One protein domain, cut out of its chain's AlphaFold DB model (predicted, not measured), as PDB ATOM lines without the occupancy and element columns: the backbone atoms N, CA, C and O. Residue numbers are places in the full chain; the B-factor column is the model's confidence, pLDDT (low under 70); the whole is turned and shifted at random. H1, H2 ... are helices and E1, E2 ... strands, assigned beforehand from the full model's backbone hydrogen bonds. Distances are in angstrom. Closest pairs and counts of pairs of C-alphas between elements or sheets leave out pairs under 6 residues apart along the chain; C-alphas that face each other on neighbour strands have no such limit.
ATOM      1  N   LYS A  33     178.984 224.774 257.206       93.25
ATOM      2  CA  LYS A  33     178.546 223.639 256.393       93.25
ATOM      3  C   LYS A  33     179.721 222.958 255.715       93.25
ATOM      4  O   LYS A  33     180.647 223.625 255.259       93.25
ATOM      5  N   ILE A  34     179.645 221.640 255.585       95.12
ATOM      6  CA  ILE A  34     180.503 220.870 254.681       95.12
ATOM      7  C   ILE A  34     179.600 220.250 253.624       95.12
ATOM      8  O   ILE A  34     178.763 219.412 253.951       95.12
ATOM      9  N   SER A  35     179.746 220.659 252.372       97.62
ATOM     10  CA  SER A  35     178.937 220.158 251.258       97.62
ATOM     11  C   SER A  35     179.803 219.752 250.079       97.62
ATOM     12  O   SER A  35     181.022 219.933 250.094       97.62
ATOM     13  N   GLY A  36     179.205 219.162 249.051       98.19
ATOM     14  CA  GLY A  36     179.955 218.770 247.868       98.19
ATOM     15  C   GLY A  36     179.245 217.749 247.004       98.19
ATOM     16  O   GLY A  36     178.082 217.421 247.231       98.19
ATOM     17  N   TYR A  37     179.979 217.238 246.017       98.62
ATOM     18  CA  TYR A  37     179.489 216.238 245.073       98.62
ATOM     19  C   TYR A  37     180.444 215.052 244.999       98.62
ATOM     20  O   TYR A  37     181.658 215.221 244.859       98.62
ATOM     21  N   ILE A  38     179.890 213.843 245.051       98.62
ATOM     22  CA  ILE A  38     180.621 212.576 244.961       98.62
ATOM     23  C   ILE A  38     180.036 211.753 243.816       98.62
ATOM     24  O   ILE A  38     178.820 211.671 243.650       98.62
ATOM     25  N   ARG A  39     180.901 211.093 243.044       97.62
ATOM     26  CA  ARG A  39     180.477 210.117 242.033       97.62
ATOM     27  C   ARG A  39     181.424 208.918 241.973       97.62
ATOM     28  O   ARG A  39     182.589 209.035 242.355       97.62
ATOM     29  N   PRO A  40     180.978 207.784 241.419       97.81
ATOM     30  CA  PRO A  40     181.878 206.723 240.993       97.81
ATOM     31  C   PRO A  40     182.918 207.224 239.979       97.81
ATOM     32  O   PRO A  40     182.603 208.012 239.089       97.81
ATOM     33  N   SER A  41     184.157 206.742 240.071       97.06
ATOM     34  CA  SER A  41     185.248 207.064 239.133       97.06
ATOM     35  C   SER A  41     185.151 206.286 237.811       97.06
ATOM     36  O   SER A  41     186.154 205.816 237.282       97.06
ATOM     37  N   PHE A  42     183.941 206.122 237.285       94.88
ATOM     38  CA  PHE A  42     183.665 205.528 235.980       94.88
ATOM     39  C   PHE A  42     182.416 206.172 235.377       94.88
ATOM     40  O   PHE A  42     181.570 206.715 236.088       94.88
ATOM     41  N   THR A  43     182.294 206.106 234.055       93.44
ATOM     42  CA  THR A  43     181.136 206.653 233.343       93.44
ATOM     43  C   THR A  43     179.931 205.733 233.504       93.44
ATOM     44  O   THR A  43     180.031 204.523 233.312       93.44
ATOM     45  N   THR A  44     178.774 206.300 233.837       92.69
ATOM     46  CA  THR A  44     177.509 205.568 233.937       92.69
ATOM     47  C   THR A  44     176.336 206.491 233.632       92.69
ATOM     48  O   THR A  44     176.410 207.697 233.856       92.69
ATOM     49  N   THR A  45     175.245 205.925 233.128       93.44
ATOM     50  CA  THR A  45     173.954 206.612 232.979       93.44
ATOM     51  C   THR A  45     173.024 206.364 234.168       93.44
ATOM     52  O   THR A  45     171.980 206.999 234.276       93.44
ATOM     53  N   ASN A  46     173.389 205.452 235.077       94.12
ATOM     54  CA  ASN A  46     172.570 205.104 236.229       94.12
ATOM     55  C   ASN A  46     172.850 206.053 237.407       94.12
ATOM     56  O   ASN A  46     173.766 205.826 238.200       94.12
ATOM     57  N   SER A  47     172.021 207.088 237.551       91.69
ATOM     58  CA  SER A  47     172.131 208.091 238.620       91.69
ATOM     59  C   SER A  47     171.975 207.517 240.035       91.69
ATOM     60  O   SER A  47     172.524 208.076 240.979       91.69
ATOM     61  N   SER A  48     171.333 206.353 240.211       94.31
ATOM     62  CA  SER A  48     171.232 205.707 241.534       94.31
ATOM     63  C   SER A  48     172.595 205.328 242.129       94.31
ATOM     64  O   SER A  48     172.741 205.178 243.346       94.31
ATOM     65  N   LEU A  49     173.632 205.209 241.291       96.62
ATOM     66  CA  LEU A  49     174.992 204.935 241.747       96.62
ATOM     67  C   LEU A  49     175.626 206.133 242.466       96.62
ATOM     68  O   LEU A  49     176.590 205.925 243.208       96.62
ATOM     69  N   TYR A  50     175.079 207.341 242.307       97.69
ATOM     70  CA  TYR A  50     175.574 208.570 242.937       97.69
ATOM     71  C   TYR A  50     175.064 208.740 244.372       97.69
ATOM     72  O   TYR A  50     175.702 209.418 245.174       97.69
ATOM     73  N   SER A  51     173.970 208.067 244.731       97.88
ATOM     74  CA  SER A  51     173.371 208.140 246.066       97.88
ATOM     75  C   SER A  51     174.057 207.254 247.089       97.88
ATOM     76  O   SER A  51     174.763 206.303 246.750       97.88
ATOM     77  N   ASN A  52     173.753 207.496 248.359       98.25
ATOM     78  CA  ASN A  52     174.107 206.634 249.480       98.25
ATOM     79  C   ASN A  52     175.617 206.460 249.714       98.25
ATOM     80  O   ASN A  52     176.037 205.454 250.289       98.25
ATOM     81  N   PHE A  53     176.446 207.413 249.286       98.62
ATOM     82  CA  PHE A  53     177.775 207.553 249.873       98.62
ATOM     83  C   PHE A  53     177.621 208.189 251.249       98.62
ATOM     84  O   PHE A  53     177.072 209.281 251.368       98.62
ATOM     85  N   ASN A  54     178.111 207.501 252.274       98.44
ATOM     86  CA  ASN A  54     178.173 208.017 253.630       98.44
ATOM     87  C   ASN A  54     179.412 208.896 253.778       98.44
ATOM     88  O   ASN A  54     180.536 208.416 253.585       98.44
ATOM     89  N   VAL A  55     179.194 210.158 254.131       98.44
ATOM     90  CA  VAL A  55     180.225 211.169 254.349       98.44
ATOM     91  C   VAL A  55     180.237 211.520 255.826       98.44
ATOM     92  O   VAL A  55     179.222 211.959 256.352       98.44
ATOM     93  N   ILE A  56     181.374 211.334 256.493       97.38
ATOM     94  CA  ILE A  56     181.537 211.607 257.924       97.38
ATOM     95  C   ILE A  56     182.607 212.678 258.117       97.38
ATOM     96  O   ILE A  56     183.737 212.500 257.660       97.38
ATOM     97  N   ALA A  57     182.266 213.745 258.839       94.94
ATOM     98  CA  ALA A  57     183.217 214.694 259.410       94.94
ATOM     99  C   ALA A  57     183.641 214.196 260.799       94.94
ATOM    100  O   ALA A  57     182.883 214.300 261.769       94.94
ATOM    101  N   SER A  58     184.828 213.592 260.873       91.81
ATOM    102  CA  SER A  58     185.251 212.765 262.012       91.81
ATOM    103  C   SER A  58     185.335 213.544 263.326       91.81
ATOM    104  O   SER A  58     184.954 213.029 264.372       91.81
ATOM    105  N   GLU A  59     185.770 214.799 263.267       87.12
ATOM    106  CA  GLU A  59     185.987 215.679 264.421       87.12
ATOM    107  C   GLU A  59     184.681 216.040 265.139       87.12
ATOM    108  O   GLU A  59     184.681 216.324 266.334       87.12
ATOM    109  N   ASN A  60     183.558 216.000 264.422       84.75
ATOM    110  CA  ASN A  60     182.249 216.380 264.947       84.75
ATOM    111  C   ASN A  60     181.311 215.176 265.090       84.75
ATOM    112  O   ASN A  60     180.195 215.336 265.580       84.75
ATOM    113  N   GLY A  61     181.716 214.000 264.596       88.00
ATOM    114  CA  GLY A  61     180.860 212.815 264.505       88.00
ATOM    115  C   GLY A  61     179.624 213.009 263.619       88.00
ATOM    116  O   GLY A  61     178.685 212.221 263.696       88.00
ATOM    117  N   LYS A  62     179.597 214.065 262.797       94.38
ATOM    118  CA  LYS A  62     178.460 214.400 261.935       94.38
ATOM    119  C   LYS A  62     178.586 213.724 260.584       94.38
ATOM    120  O   LYS A  62     179.691 213.564 260.067       94.38
ATOM    121  N   SER A  63     177.449 213.371 259.998       96.94
ATOM    122  CA  SER A  63     177.414 212.689 258.714       96.94
ATOM    123  C   SER A  63     176.250 213.112 257.832       96.94
ATOM    124  O   SER A  63     175.275 213.703 258.295       96.94
ATOM    125  N   ALA A  64     176.379 212.796 256.548       98.31
ATOM    126  CA  ALA A  64     175.329 212.917 255.550       98.31
ATOM    127  C   ALA A  64     175.451 211.793 254.516       98.31
ATOM    128  O   ALA A  64     176.527 211.225 254.313       98.31
ATOM    129  N   MET A  65     174.339 211.500 253.847       98.56
ATOM    130  CA  MET A  65     174.290 210.588 252.707       98.56
ATOM    131  C   MET A  65     174.147 211.393 251.423       98.56
ATOM    132  O   MET A  65     173.420 212.386 251.405       98.56
ATOM    133  N   THR A  66     174.803 210.957 250.350       98.75
ATOM    134  CA  THR A  66     174.599 211.593 249.049       98.75
ATOM    135  C   THR A  66     173.225 211.288 248.461       98.75
ATOM    136  O   THR A  66     172.701 210.178 248.606       98.75
ATOM    137  N   ASP A  67     172.665 212.259 247.745       98.38
ATOM    138  CA  ASP A  67     171.399 212.145 247.022       98.38
ATOM    139  C   ASP A  67     171.561 211.543 245.605       98.38
ATOM    140  O   ASP A  67     172.612 211.026 245.225       98.38
ATOM    141  N   VAL A  68     170.501 211.573 244.792       97.38
ATOM    142  CA  VAL A  68     170.493 211.068 243.396       97.38
ATOM    143  C   VAL A  68     171.395 211.839 242.434       97.38
ATOM    144  O   VAL A  68     171.745 211.321 241.376       97.38
ATOM    145  N   ASN A  69     171.813 213.046 242.805       97.06
ATOM    146  CA  ASN A  69     172.748 213.868 242.045       97.06
ATOM    147  C   ASN A  69     174.188 213.723 242.562       97.06
ATOM    148  O   ASN A  69     175.103 214.343 242.018       97.06
ATOM    149  N   GLY A  70     174.399 212.926 243.613       98.25
ATOM    150  CA  GLY A  70     175.681 212.800 244.299       98.25
ATOM    151  C   GLY A  70     175.979 213.944 245.265       98.25
ATOM    152  O   GLY A  70     177.097 214.007 245.777       98.25
ATOM    153  N   TYR A  71     175.020 214.839 245.517       98.62
ATOM    154  CA  TYR A  71     175.176 215.958 246.441       98.62
ATOM    155  C   TYR A  71     175.070 215.491 247.891       98.62
ATOM    156  O   TYR A  71     174.245 214.636 248.204       98.62
ATOM    157  N   PHE A  72     175.859 216.085 248.783       98.62
ATOM    158  CA  PHE A  72     175.696 215.950 250.231       98.62
ATOM    159  C   PHE A  72     175.870 217.304 250.929       98.62
ATOM    160  O   PHE A  72     176.565 218.191 250.430       98.62
ATOM    161  N   GLU A  73     175.295 217.426 252.125       98.19
ATOM    162  CA  GLU A  73     175.485 218.570 253.018       98.19
ATOM    163  C   GLU A  73     175.462 218.111 254.478       98.19
ATOM    164  O   GLU A  73     174.532 217.434 254.912       98.19
ATOM    165  N   ILE A  74     176.482 218.500 255.240       95.94
ATOM    166  CA  ILE A  74     176.563 218.350 256.691       95.94
ATOM    167  C   ILE A  74     176.448 219.748 257.297       95.94
ATOM    168  O   ILE A  74     177.323 220.590 257.086       95.94
ATOM    169  N   SER A  75     175.379 219.983 258.055       94.00
ATOM    170  CA  SER A  75     175.082 221.279 258.678       94.00
ATOM    171  C   SER A  75     175.552 221.373 260.130       94.00
ATOM    172  O   SER A  75     175.775 220.373 260.827       94.00
ATOM    173  N   ASP A  76     175.662 222.614 260.601       90.00
ATOM    174  CA  ASP A  76     175.996 222.975 261.979       90.00
ATOM    175  C   ASP A  76     177.347 222.412 262.451       90.00
ATOM    176  O   ASP A  76     177.509 221.986 263.598       90.00
ATOM    177  N   VAL A  77     178.325 222.327 261.554       89.06
ATOM    178  CA  VAL A  77     179.664 221.834 261.867       89.06
ATOM    179  C   VAL A  77     180.414 222.916 262.643       89.06
ATOM    180  O   VAL A  77     180.572 224.047 262.184       89.06
ATOM    181  N   ALA A  78     180.869 222.573 263.847       86.69
ATOM    182  CA  ALA A  78     181.679 223.471 264.662       86.69
ATOM    183  C   ALA A  78     183.031 223.699 263.983       86.69
ATOM    184  O   ALA A  78     183.630 222.730 263.512       86.69
ATOM    185  N   SER A  79     183.501 224.948 263.947       83.81
ATOM    186  CA  SER A  79     184.799 225.328 263.377       83.81
ATOM    187  C   SER A  79     185.939 224.490 263.957       83.81
ATOM    188  O   SER A  79     186.025 224.312 265.171       83.81
ATOM    189  N   SER A  80     186.843 224.027 263.095       83.31
ATOM    190  CA  SER A  80     188.042 223.292 263.496       83.31
ATOM    191  C   SER A  80     189.303 224.085 263.161       83.31
ATOM    192  O   SER A  80     189.507 224.485 262.013       83.31
ATOM    193  N   GLN A  81     190.175 224.275 264.156       82.31
ATOM    194  CA  GLN A  81     191.482 224.918 263.963       82.31
ATOM    195  C   GLN A  81     192.510 224.002 263.285       82.31
ATOM    196  O   GLN A  81     193.473 224.491 262.705       82.31
ATOM    197  N   SER A  82     192.303 222.685 263.331       86.44
ATOM    198  CA  SER A  82     193.153 221.689 262.666       86.44
ATOM    199  C   SER A  82     192.599 221.234 261.312       86.44
ATOM    200  O   SER A  82     193.235 220.430 260.635       86.44
ATOM    201  N   GLY A  83     191.425 221.732 260.908       88.62
ATOM    202  CA  GLY A  83     190.698 221.238 259.741       88.62
ATOM    203  C   GLY A  83     189.884 219.983 260.048       88.62
ATOM    204  O   GLY A  83     189.668 219.641 261.213       88.62
ATOM    205  N   TYR A  84     189.406 219.314 259.001       91.56
ATOM    206  CA  TYR A  84     188.526 218.153 259.129       91.56
ATOM    207  C   TYR A  84     189.056 216.943 258.373       91.56
ATOM    208  O   TYR A  84     189.549 217.055 257.248       91.56
ATOM    209  N   THR A  85     188.859 215.771 258.959       95.31
ATOM    210  CA  THR A  85     189.085 214.468 258.349       95.31
ATOM    211  C   THR A  85     187.750 213.945 257.850       95.31
ATOM    212  O   THR A  85     186.927 213.421 258.611       95.31
ATOM    213  N   ILE A  86     187.540 214.075 256.545       96.50
ATOM    214  CA  ILE A  86     186.315 213.646 255.885       96.50
ATOM    215  C   ILE A  86     186.497 212.231 255.360       96.50
ATOM    216  O   ILE A  86     187.347 211.975 254.504       96.50
ATOM    217  N   ARG A  87     185.687 211.304 255.866       97.69
ATOM    218  CA  ARG A  87     185.685 209.905 255.438       97.69
ATOM    219  C   ARG A  87     184.459 209.629 254.579       97.69
ATOM    220  O   ARG A  87     183.335 209.836 255.024       97.69
ATOM    221  N   ILE A  88     184.687 209.124 253.372       98.38
ATOM    222  CA  ILE A  88     183.652 208.786 252.393       98.38
ATOM    223  C   ILE A  88     183.644 207.272 252.196       98.38
ATOM    224  O   ILE A  88     184.690 206.663 251.952       98.38
ATOM    225  N   SER A  89     182.471 206.651 252.298       97.75
ATOM    226  CA  SER A  89     182.326 205.195 252.191       97.75
ATOM    227  C   SER A  89     180.999 204.777 251.561       97.75
ATOM    228  O   SER A  89     179.987 205.457 251.706       97.75
ATOM    229  N   LYS A  90     181.014 203.644 250.858       97.38
ATOM    230  CA  LYS A  90     179.839 202.952 250.313       97.38
ATOM    231  C   LYS A  90     180.226 201.498 250.054       97.38
ATOM    232  O   LYS A  90     181.362 201.237 249.670       97.38
ATOM    233  N   SER A  91     179.307 200.557 250.261       94.94
ATOM    234  CA  SER A  91     179.600 199.139 250.010       94.94
ATOM    235  C   SER A  91     180.021 198.902 248.556       94.94
ATOM    236  O   SER A  91     179.407 199.459 247.642       94.94
ATOM    237  N   GLY A  92     181.071 198.104 248.352       93.62
ATOM    238  CA  GLY A  92     181.674 197.854 247.041       93.62
ATOM    239  C   GLY A  92     182.604 198.966 246.541       93.62
ATOM    240  O   GLY A  92     183.115 198.861 245.426       93.62
ATOM    241  N   TYR A  93     182.834 200.021 247.330       96.81
ATOM    242  CA  TYR A  93     183.757 201.112 247.013       96.81
ATOM    243  C   TYR A  93     184.890 201.185 248.028       96.81
ATOM    244  O   TYR A  93     184.682 201.033 249.231       96.81
ATOM    245  N   LEU A  94     186.080 201.515 247.534       97.25
ATOM    246  CA  LEU A  94     187.241 201.774 248.367       97.25
ATOM    247  C   LEU A  94     186.990 203.027 249.211       97.25
ATOM    248  O   LEU A  94     186.735 204.111 248.679       97.25
ATOM    249  N   THR A  95     187.068 202.881 250.534       97.12
ATOM    250  CA  THR A  95     186.914 204.009 251.465       97.12
ATOM    251  C   THR A  95     187.975 205.071 251.186       97.12
ATOM    252  O   THR A  95     189.162 204.759 251.093       97.12
ATOM    253  N   ARG A  96     187.560 206.338 251.114       97.25
ATOM    254  CA  ARG A  96     188.451 207.476 250.869       97.25
ATOM    255  C   ARG A  96     188.452 208.421 252.066       97.25
ATOM    256  O   ARG A  96     187.393 208.734 252.605       97.25
ATOM    257  N   THR A  97     189.635 208.892 252.443       97.06
ATOM    258  CA  THR A  97     189.821 209.919 253.475       97.06
ATOM    259  C   THR A  97     190.389 211.177 252.828       97.06
ATOM    260  O   THR A  97     191.313 211.088 252.019       97.06
ATOM    261  N   ILE A  98     189.820 212.335 253.151       95.94
ATOM    262  CA  ILE A  98     190.225 213.646 252.636       95.94
ATOM    263  C   ILE A  98     190.440 214.578 253.823       95.94
ATOM    264  O   ILE A  98     189.567 214.702 254.678       95.94
ATOM    265  N   THR A  99     191.582 215.256 253.848       94.44
ATOM    266  CA  THR A  99     191.840 216.335 254.803       94.44
ATOM    267  C   THR A  99     191.367 217.651 254.199       94.44
ATOM    268  O   THR A  99     191.878 218.080 253.166       94.44
ATOM    269  N   ALA A 100     190.380 218.280 254.827       89.00
ATOM    270  CA  ALA A 100     189.953 219.633 254.504       89.00
ATOM    271  C   ALA A 100     190.673 220.623 255.428       89.00
ATOM    272  O   ALA A 100     190.734 220.405 256.638       89.00
ATOM    273  N   ALA A 101     191.234 221.689 254.857       83.88
ATOM    274  CA  ALA A 101     192.009 222.673 255.605       83.88
ATOM    275  C   ALA A 101     191.174 223.376 256.687       83.88
ATOM    276  O   ALA A 101     189.958 223.532 256.558       83.88
ATOM    277  N   ALA A 102     191.853 223.821 257.745       78.62
ATOM    278  CA  ALA A 102     191.269 224.686 258.759       78.62
ATOM    279  C   ALA A 102     190.804 226.008 258.134       78.62
ATOM    280  O   ALA A 102     191.492 226.584 257.289       78.62
ATOM    281  N   GLY A 103     189.653 226.506 258.569       67.06
ATOM    282  CA  GLY A 103     189.108 227.759 258.066       67.06
ATOM    283  C   GLY A 103     187.866 228.194 258.828       67.06
ATOM    284  O   GLY A 103     187.230 227.400 259.522       67.06
ATOM    285  N   GLN A 104     187.532 229.477 258.700       67.25
ATOM    286  CA  GLN A 104     186.235 229.995 259.117       67.25
ATOM    287  C   GLN A 104     185.293 229.944 257.914       67.25
ATOM    288  O   GLN A 104     185.593 230.530 256.874       67.25
ATOM    289  N   GLY A 105     184.171 229.239 258.050       82.19
ATOM    290  CA  GLY A 105     183.127 229.180 257.033       82.19
ATOM    291  C   GLY A 105     182.938 227.805 256.398       82.19
ATOM    292  O   GLY A 105     183.400 226.780 256.898       82.19
ATOM    293  N   ASN A 106     182.188 227.801 255.297       90.94
ATOM    294  CA  ASN A 106     181.751 226.583 254.631       90.94
ATOM    295  C   ASN A 106     182.886 225.922 253.840       90.94
ATOM    296  O   ASN A 106     183.695 226.595 253.203       90.94
ATOM    297  N   ILE A 107     182.885 224.594 253.818       92.38
ATOM    298  CA  ILE A 107     183.818 223.764 253.056       92.38
ATOM    299  C   ILE A 107     183.051 223.088 251.926       92.38
ATOM    300  O   ILE A 107     181.991 222.508 252.151       92.38
ATOM    301  N   VAL A 108     183.613 223.128 250.719       95.19
ATOM    302  CA  VAL A 108     183.033 222.492 249.533       95.19
ATOM    303  C   VAL A 108     183.990 221.429 248.993       95.19
ATOM    304  O   VAL A 108     185.126 221.733 248.631       95.19
ATOM    305  N   LEU A 109     183.536 220.178 248.930       96.06
ATOM    306  CA  LEU A 109     184.280 219.037 248.400       96.06
ATOM    307  C   LEU A 109     183.784 218.657 247.002       96.06
ATOM    308  O   LEU A 109     182.788 217.954 246.834       96.06
ATOM    309  N   GLY A 110     184.529 219.091 245.989       96.62
ATOM    310  CA  GLY A 110     184.158 218.883 244.591       96.62
ATOM    311  C   GLY A 110     182.973 219.747 244.156       96.62
ATOM    312  O   GLY A 110     182.338 220.443 244.946       96.62
ATOM    313  N   SER A 111     182.684 219.719 242.863       97.69
ATOM    314  CA  SER A 111     181.581 220.460 242.242       97.69
ATOM    315  C   SER A 111     180.761 219.534 241.342       97.69
ATOM    316  O   SER A 111     181.228 218.432 241.050       97.69
ATOM    317  N   PRO A 112     179.586 219.947 240.834       96.06
ATOM    318  CA  PRO A 112     178.830 219.129 239.883       96.06
ATOM    319  C   PRO A 112     179.668 218.694 238.667       96.06
ATOM    320  O   PRO A 112     179.561 217.565 238.194       96.06
ATOM    321  N   ASN A 113     180.556 219.578 238.199       96.31
ATOM    322  CA  ASN A 113     181.398 219.342 237.023       96.31
ATOM    323  C   ASN A 113     182.708 218.610 237.362       96.31
ATOM    324  O   ASN A 113     183.253 217.891 236.525       96.31
ATOM    325  N   SER A 114     183.202 218.759 238.594       96.94
ATOM    326  CA  SER A 114     184.410 218.094 239.094       96.94
ATOM    327  C   SER A 114     184.173 217.493 240.489       96.94
ATOM    328  O   SER A 114     184.733 217.978 241.478       96.94
ATOM    329  N   PRO A 115     183.319 216.463 240.598       97.75
ATOM    330  CA  PRO A 115     183.002 215.806 241.863       97.75
ATOM    331  C   PRO A 115     184.167 214.947 242.359       97.75
ATOM    332  O   PRO A 115     185.051 214.545 241.597       97.75
ATOM    333  N   VAL A 116     184.137 214.601 243.641       98.19
ATOM    334  CA  VAL A 116     185.070 213.642 244.234       98.19
ATOM    335  C   VAL A 116     184.790 212.246 243.670       98.19
ATOM    336  O   VAL A 116     183.708 211.691 243.852       98.19
ATOM    337  N   GLY A 117     185.780 211.672 242.987       97.88
ATOM    338  CA  GLY A 117     185.701 210.316 242.442       97.88
ATOM    339  C   GLY A 117     185.918 209.228 243.500       97.88
ATOM    340  O   GLY A 117     186.892 209.282 244.260       97.88
ATOM    341  N   MET A 118     185.050 208.216 243.513       98.12
ATOM    342  CA  MET A 118     185.147 207.018 244.354       98.12
ATOM    343  C   MET A 118     185.441 205.773 243.513       98.12
ATOM    344  O   MET A 118     184.724 205.471 242.558       98.12
ATOM    345  N   LEU A 119     186.488 205.030 243.881       97.06
ATOM    346  CA  LEU A 119     186.877 203.798 243.193       97.06
ATOM    347  C   LEU A 119     185.980 202.642 243.647       97.06
ATOM    348  O   LEU A 119     185.912 202.350 244.839       97.06
ATOM    349  N   ALA A 120     185.296 201.991 242.709       94.56
ATOM    350  CA  ALA A 120     184.600 200.733 242.970       94.56
ATOM    351  C   ALA A 120     185.586 199.552 242.940       94.56
ATOM    352  O   ALA A 120     186.637 199.643 242.309       94.56
ATOM    353  N   GLY A 121     185.230 198.443 243.589       90.56
ATOM    354  CA  GLY A 121     185.979 197.180 243.527       90.56
ATOM    355  C   GLY A 121     186.462 196.634 244.871       90.56
ATOM    356  O   GLY A 121     186.940 195.506 244.912       90.56
ATOM    357  N   ASP A 122     186.294 197.375 245.969       92.88
ATOM    358  CA  ASP A 122     186.548 196.876 247.330       92.88
ATOM    359  C   ASP A 122     185.315 196.104 247.836       92.88
ATOM    360  O   ASP A 122     184.496 196.600 248.614       92.88
ATOM    361  N   ILE A 123     185.111 194.912 247.270       88.00
ATOM    362  CA  ILE A 123     183.925 194.070 247.515       88.00
ATOM    363  C   ILE A 123     184.012 193.391 248.884       88.00
ATOM    364  O   ILE A 123     183.002 193.248 249.569       88.00
ATOM    365  N   THR A 124     185.220 192.994 249.286       87.06
ATOM    366  CA  THR A 124     185.519 192.367 250.580       87.06
ATOM    367  C   THR A 124     185.604 193.378 251.726       87.06
ATOM    368  O   THR A 124     185.636 192.964 252.882       87.06
ATOM    369  N   GLN A 125     185.591 194.685 251.429       84.81
ATOM    370  CA  GLN A 125     185.732 195.782 252.394       84.81
ATOM    371  C   GLN A 125     187.032 195.707 253.212       84.81
ATOM    372  O   GLN A 125     187.088 196.129 254.371       84.81
ATOM    373  N   ASP A 126     188.097 195.193 252.599       86.06
ATOM    374  CA  ASP A 126     189.418 195.047 253.219       86.06
ATOM    375  C   ASP A 126     190.333 196.254 252.955       86.06
ATOM    376  O   ASP A 126     191.499 196.253 253.352       86.06
ATOM    377  N   ARG A 127     189.783 197.320 252.349       87.06
ATOM    378  CA  ARG A 127     190.495 198.536 251.926       87.06
ATOM    379  C   ARG A 127     191.499 198.298 250.807       87.06
ATOM    380  O   ARG A 127     192.386 199.127 250.592       87.06
ATOM    381  N   THR A 128     191.364 197.205 250.073       84.81
ATOM    382  CA  THR A 128     192.192 196.918 248.911       84.81
ATOM    383  C   THR A 128     191.324 196.500 247.731       84.81
ATOM    384  O   THR A 128     190.214 196.001 247.871       84.81
ATOM    385  N   ILE A 129     191.828 196.744 246.525       86.06
ATOM    386  CA  ILE A 129     191.218 196.231 245.299       86.06
ATOM    387  C   ILE A 129     192.183 195.174 244.777       86.06
ATOM    388  O   ILE A 129     193.256 195.504 244.273       86.06
ATOM    389  N   ASN A 130     191.844 193.902 244.970       84.62
ATOM    390  CA  ASN A 130     192.741 192.779 244.699       84.62
ATOM    391  C   ASN A 130     191.985 191.572 244.109       84.62
ATOM    392  O   ASN A 130     190.767 191.597 243.940       84.62
ATOM    393  N   THR A 131     192.715 190.495 243.808       78.69
ATOM    394  CA  THR A 131     192.185 189.236 243.251       78.69
ATOM    395  C   THR A 131     191.114 188.565 244.121       78.69
ATOM    396  O   THR A 131     190.237 187.887 243.580       78.69
ATOM    397  N   ASN A 132     191.112 188.787 245.440       76.44
ATOM    398  CA  ASN A 132     190.098 188.231 246.341       76.44
ATOM    399  C   ASN A 132     188.714 188.824 246.060       76.44
ATOM    400  O   ASN A 132     187.732 188.081 246.068       76.44
ATOM    401  N   ALA A 133     188.632 190.114 245.718       71.69
ATOM    402  CA  ALA A 133     187.374 190.744 245.310       71.69
ATOM    403  C   ALA A 133     186.754 190.045 244.079       71.69
ATOM    404  O   ALA A 133     185.543 189.799 244.024       71.69
ATOM    405  N   TYR A 134     187.585 189.636 243.113       63.84
ATOM    406  CA  TYR A 134     187.141 188.902 241.921       63.84
ATOM    407  C   TYR A 134     186.731 187.460 242.242       63.84
ATOM    408  O   TYR A 134     185.710 186.986 241.739       63.84
ATOM    409  N   SER A 135     187.485 186.770 243.105       69.06
ATOM    410  CA  SER A 135     187.154 185.409 243.556       69.06
ATOM    411  C   SER A 135     185.792 185.363 244.255       69.06
ATOM    412  O   SER A 135     184.962 184.499 243.959       69.06
ATOM    413  N   HIS A 136     185.511 186.353 245.107       64.31
ATOM    414  CA  HIS A 136     184.231 186.460 245.802       64.31
ATOM    415  C   HIS A 136     183.060 186.635 244.824       64.31
ATOM    416  O   HIS A 136     182.042 185.954 244.936       64.31
ATOM    417  N   THR A 137     183.244 187.470 243.800       63.91
ATOM    418  CA  THR A 137     182.236 187.691 242.751       63.91
ATOM    419  C   THR A 137     181.992 186.429 241.912       63.91
ATOM    420  O   THR A 137     180.843 186.055 241.671       63.91
ATOM    421  N   CYS A 138     183.057 185.725 241.513       62.41
ATOM    422  CA  CYS A 138     182.970 184.483 240.736       62.41
ATOM    423  C   CYS A 138     182.232 183.374 241.506       62.41
ATOM    424  O   CYS A 138     181.367 182.700 240.946       62.41
ATOM    425  N   HIS A 139     182.502 183.220 242.806       61.66
ATOM    426  CA  HIS A 139     181.826 182.219 243.630       61.66
ATOM    427  C   HIS A 139     180.317 182.487 243.777       61.66
ATOM    428  O   HIS A 139     179.511 181.563 243.647       61.66
ATOM    429  N   ILE A 140     179.916 183.750 243.962       63.06
ATOM    430  CA  ILE A 140     178.496 184.139 244.042       63.06
ATOM    431  C   ILE A 140     177.767 183.868 242.716       63.06
ATOM    432  O   ILE A 140     176.616 183.442 242.723       63.06
TER     433      ILE A 140
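Overview. This is residues 33 to 140 of the 144 residues of an uncharacterized protein of Pseudobacteroides cellulosolvens ATCC 35603 = DSM 2933 (UniProt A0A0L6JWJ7). Two four-stranded sheets lie face to face as a sandwich, their strands at 25 degrees to each other, and the edge strands E3 and E4 come close along one side. One sheet has E1 as its shared strand, with E4, E7 and E8 as its neighbours; beyond one end of the sandwich the tail, with E9 and then helix H2, makes the outline longer. The printed part has 108 residues with nine named strands and two named helices, in the order E1, H1, E2 to E9, H2, and its class is mixed, helices and strands. The second sheet has the order E3, E2, E5, E6, all antiparallel, while the first is branched and mixed. The whole is compact, with a radius of gyration of the C-alphas of 14.9 A, yet elongated, spanning 50 by 28 by 18 A.

Along the chain. E1, residues 33 to 40, begins at C-alpha 33 (178.546, 223.639, 256.393) and is 23.1 A long. H1 is residues 47 to 50, E2 54 to 57 and E3 62 to 65. E4, residues 71 to 77, is 17.1 A long, and E5, residues 84 to 89, is 16.0 A. E6 is residues 96 to 100, E7 107 to 109, E8 116 to 118 and E9 120 to 122. H2, residues 131 to 140, is 14.6 A long and ends at C-alpha 140 (178.496, 184.139, 244.042).

Arrangement. E1 and E4 are antiparallel, with N 34 and O 74 at 3.0 A. On the other side of E1, E7 is parallel to it, with N 35 and O 107 at 2.9 A. E8 is also parallel to E1, farther along it, with N 118 and O 39 at 2.8 A. This sheet is twisted, and H1 only grazes it; the C-alphas of Arg 39 and Tyr 50, the closest of E1 and H1, are 5.2 A apart. In the other sheet the hairpin E2 and E3 has N 55 and O 64 at 2.9 A, E2 and E5 have N 56 and O 87 at 2.9 A, and the hairpin E5 and E6 has N 86 and O 98 at 2.8 A. Between the sheets, the closest C-alphas of E3 and E4, Ala 64 and Ile 74, are 5.7 A apart. E8 runs on into E9 at 50 degrees, and residues 92 to 93 pair with E9, antiparallel. In H2 every O i to N i+4 pair is within hydrogen-bond range; H1 is too short for one.

Size, cuts and confidence. The two C-alphas farthest apart, of Gln 104 and His 139, are 50.4 A apart. The printed part has no cut, and no link is long. Mean pLDDT is 90.8 over the printed part; residues 103 to 104 and 134 to 140 are under 70.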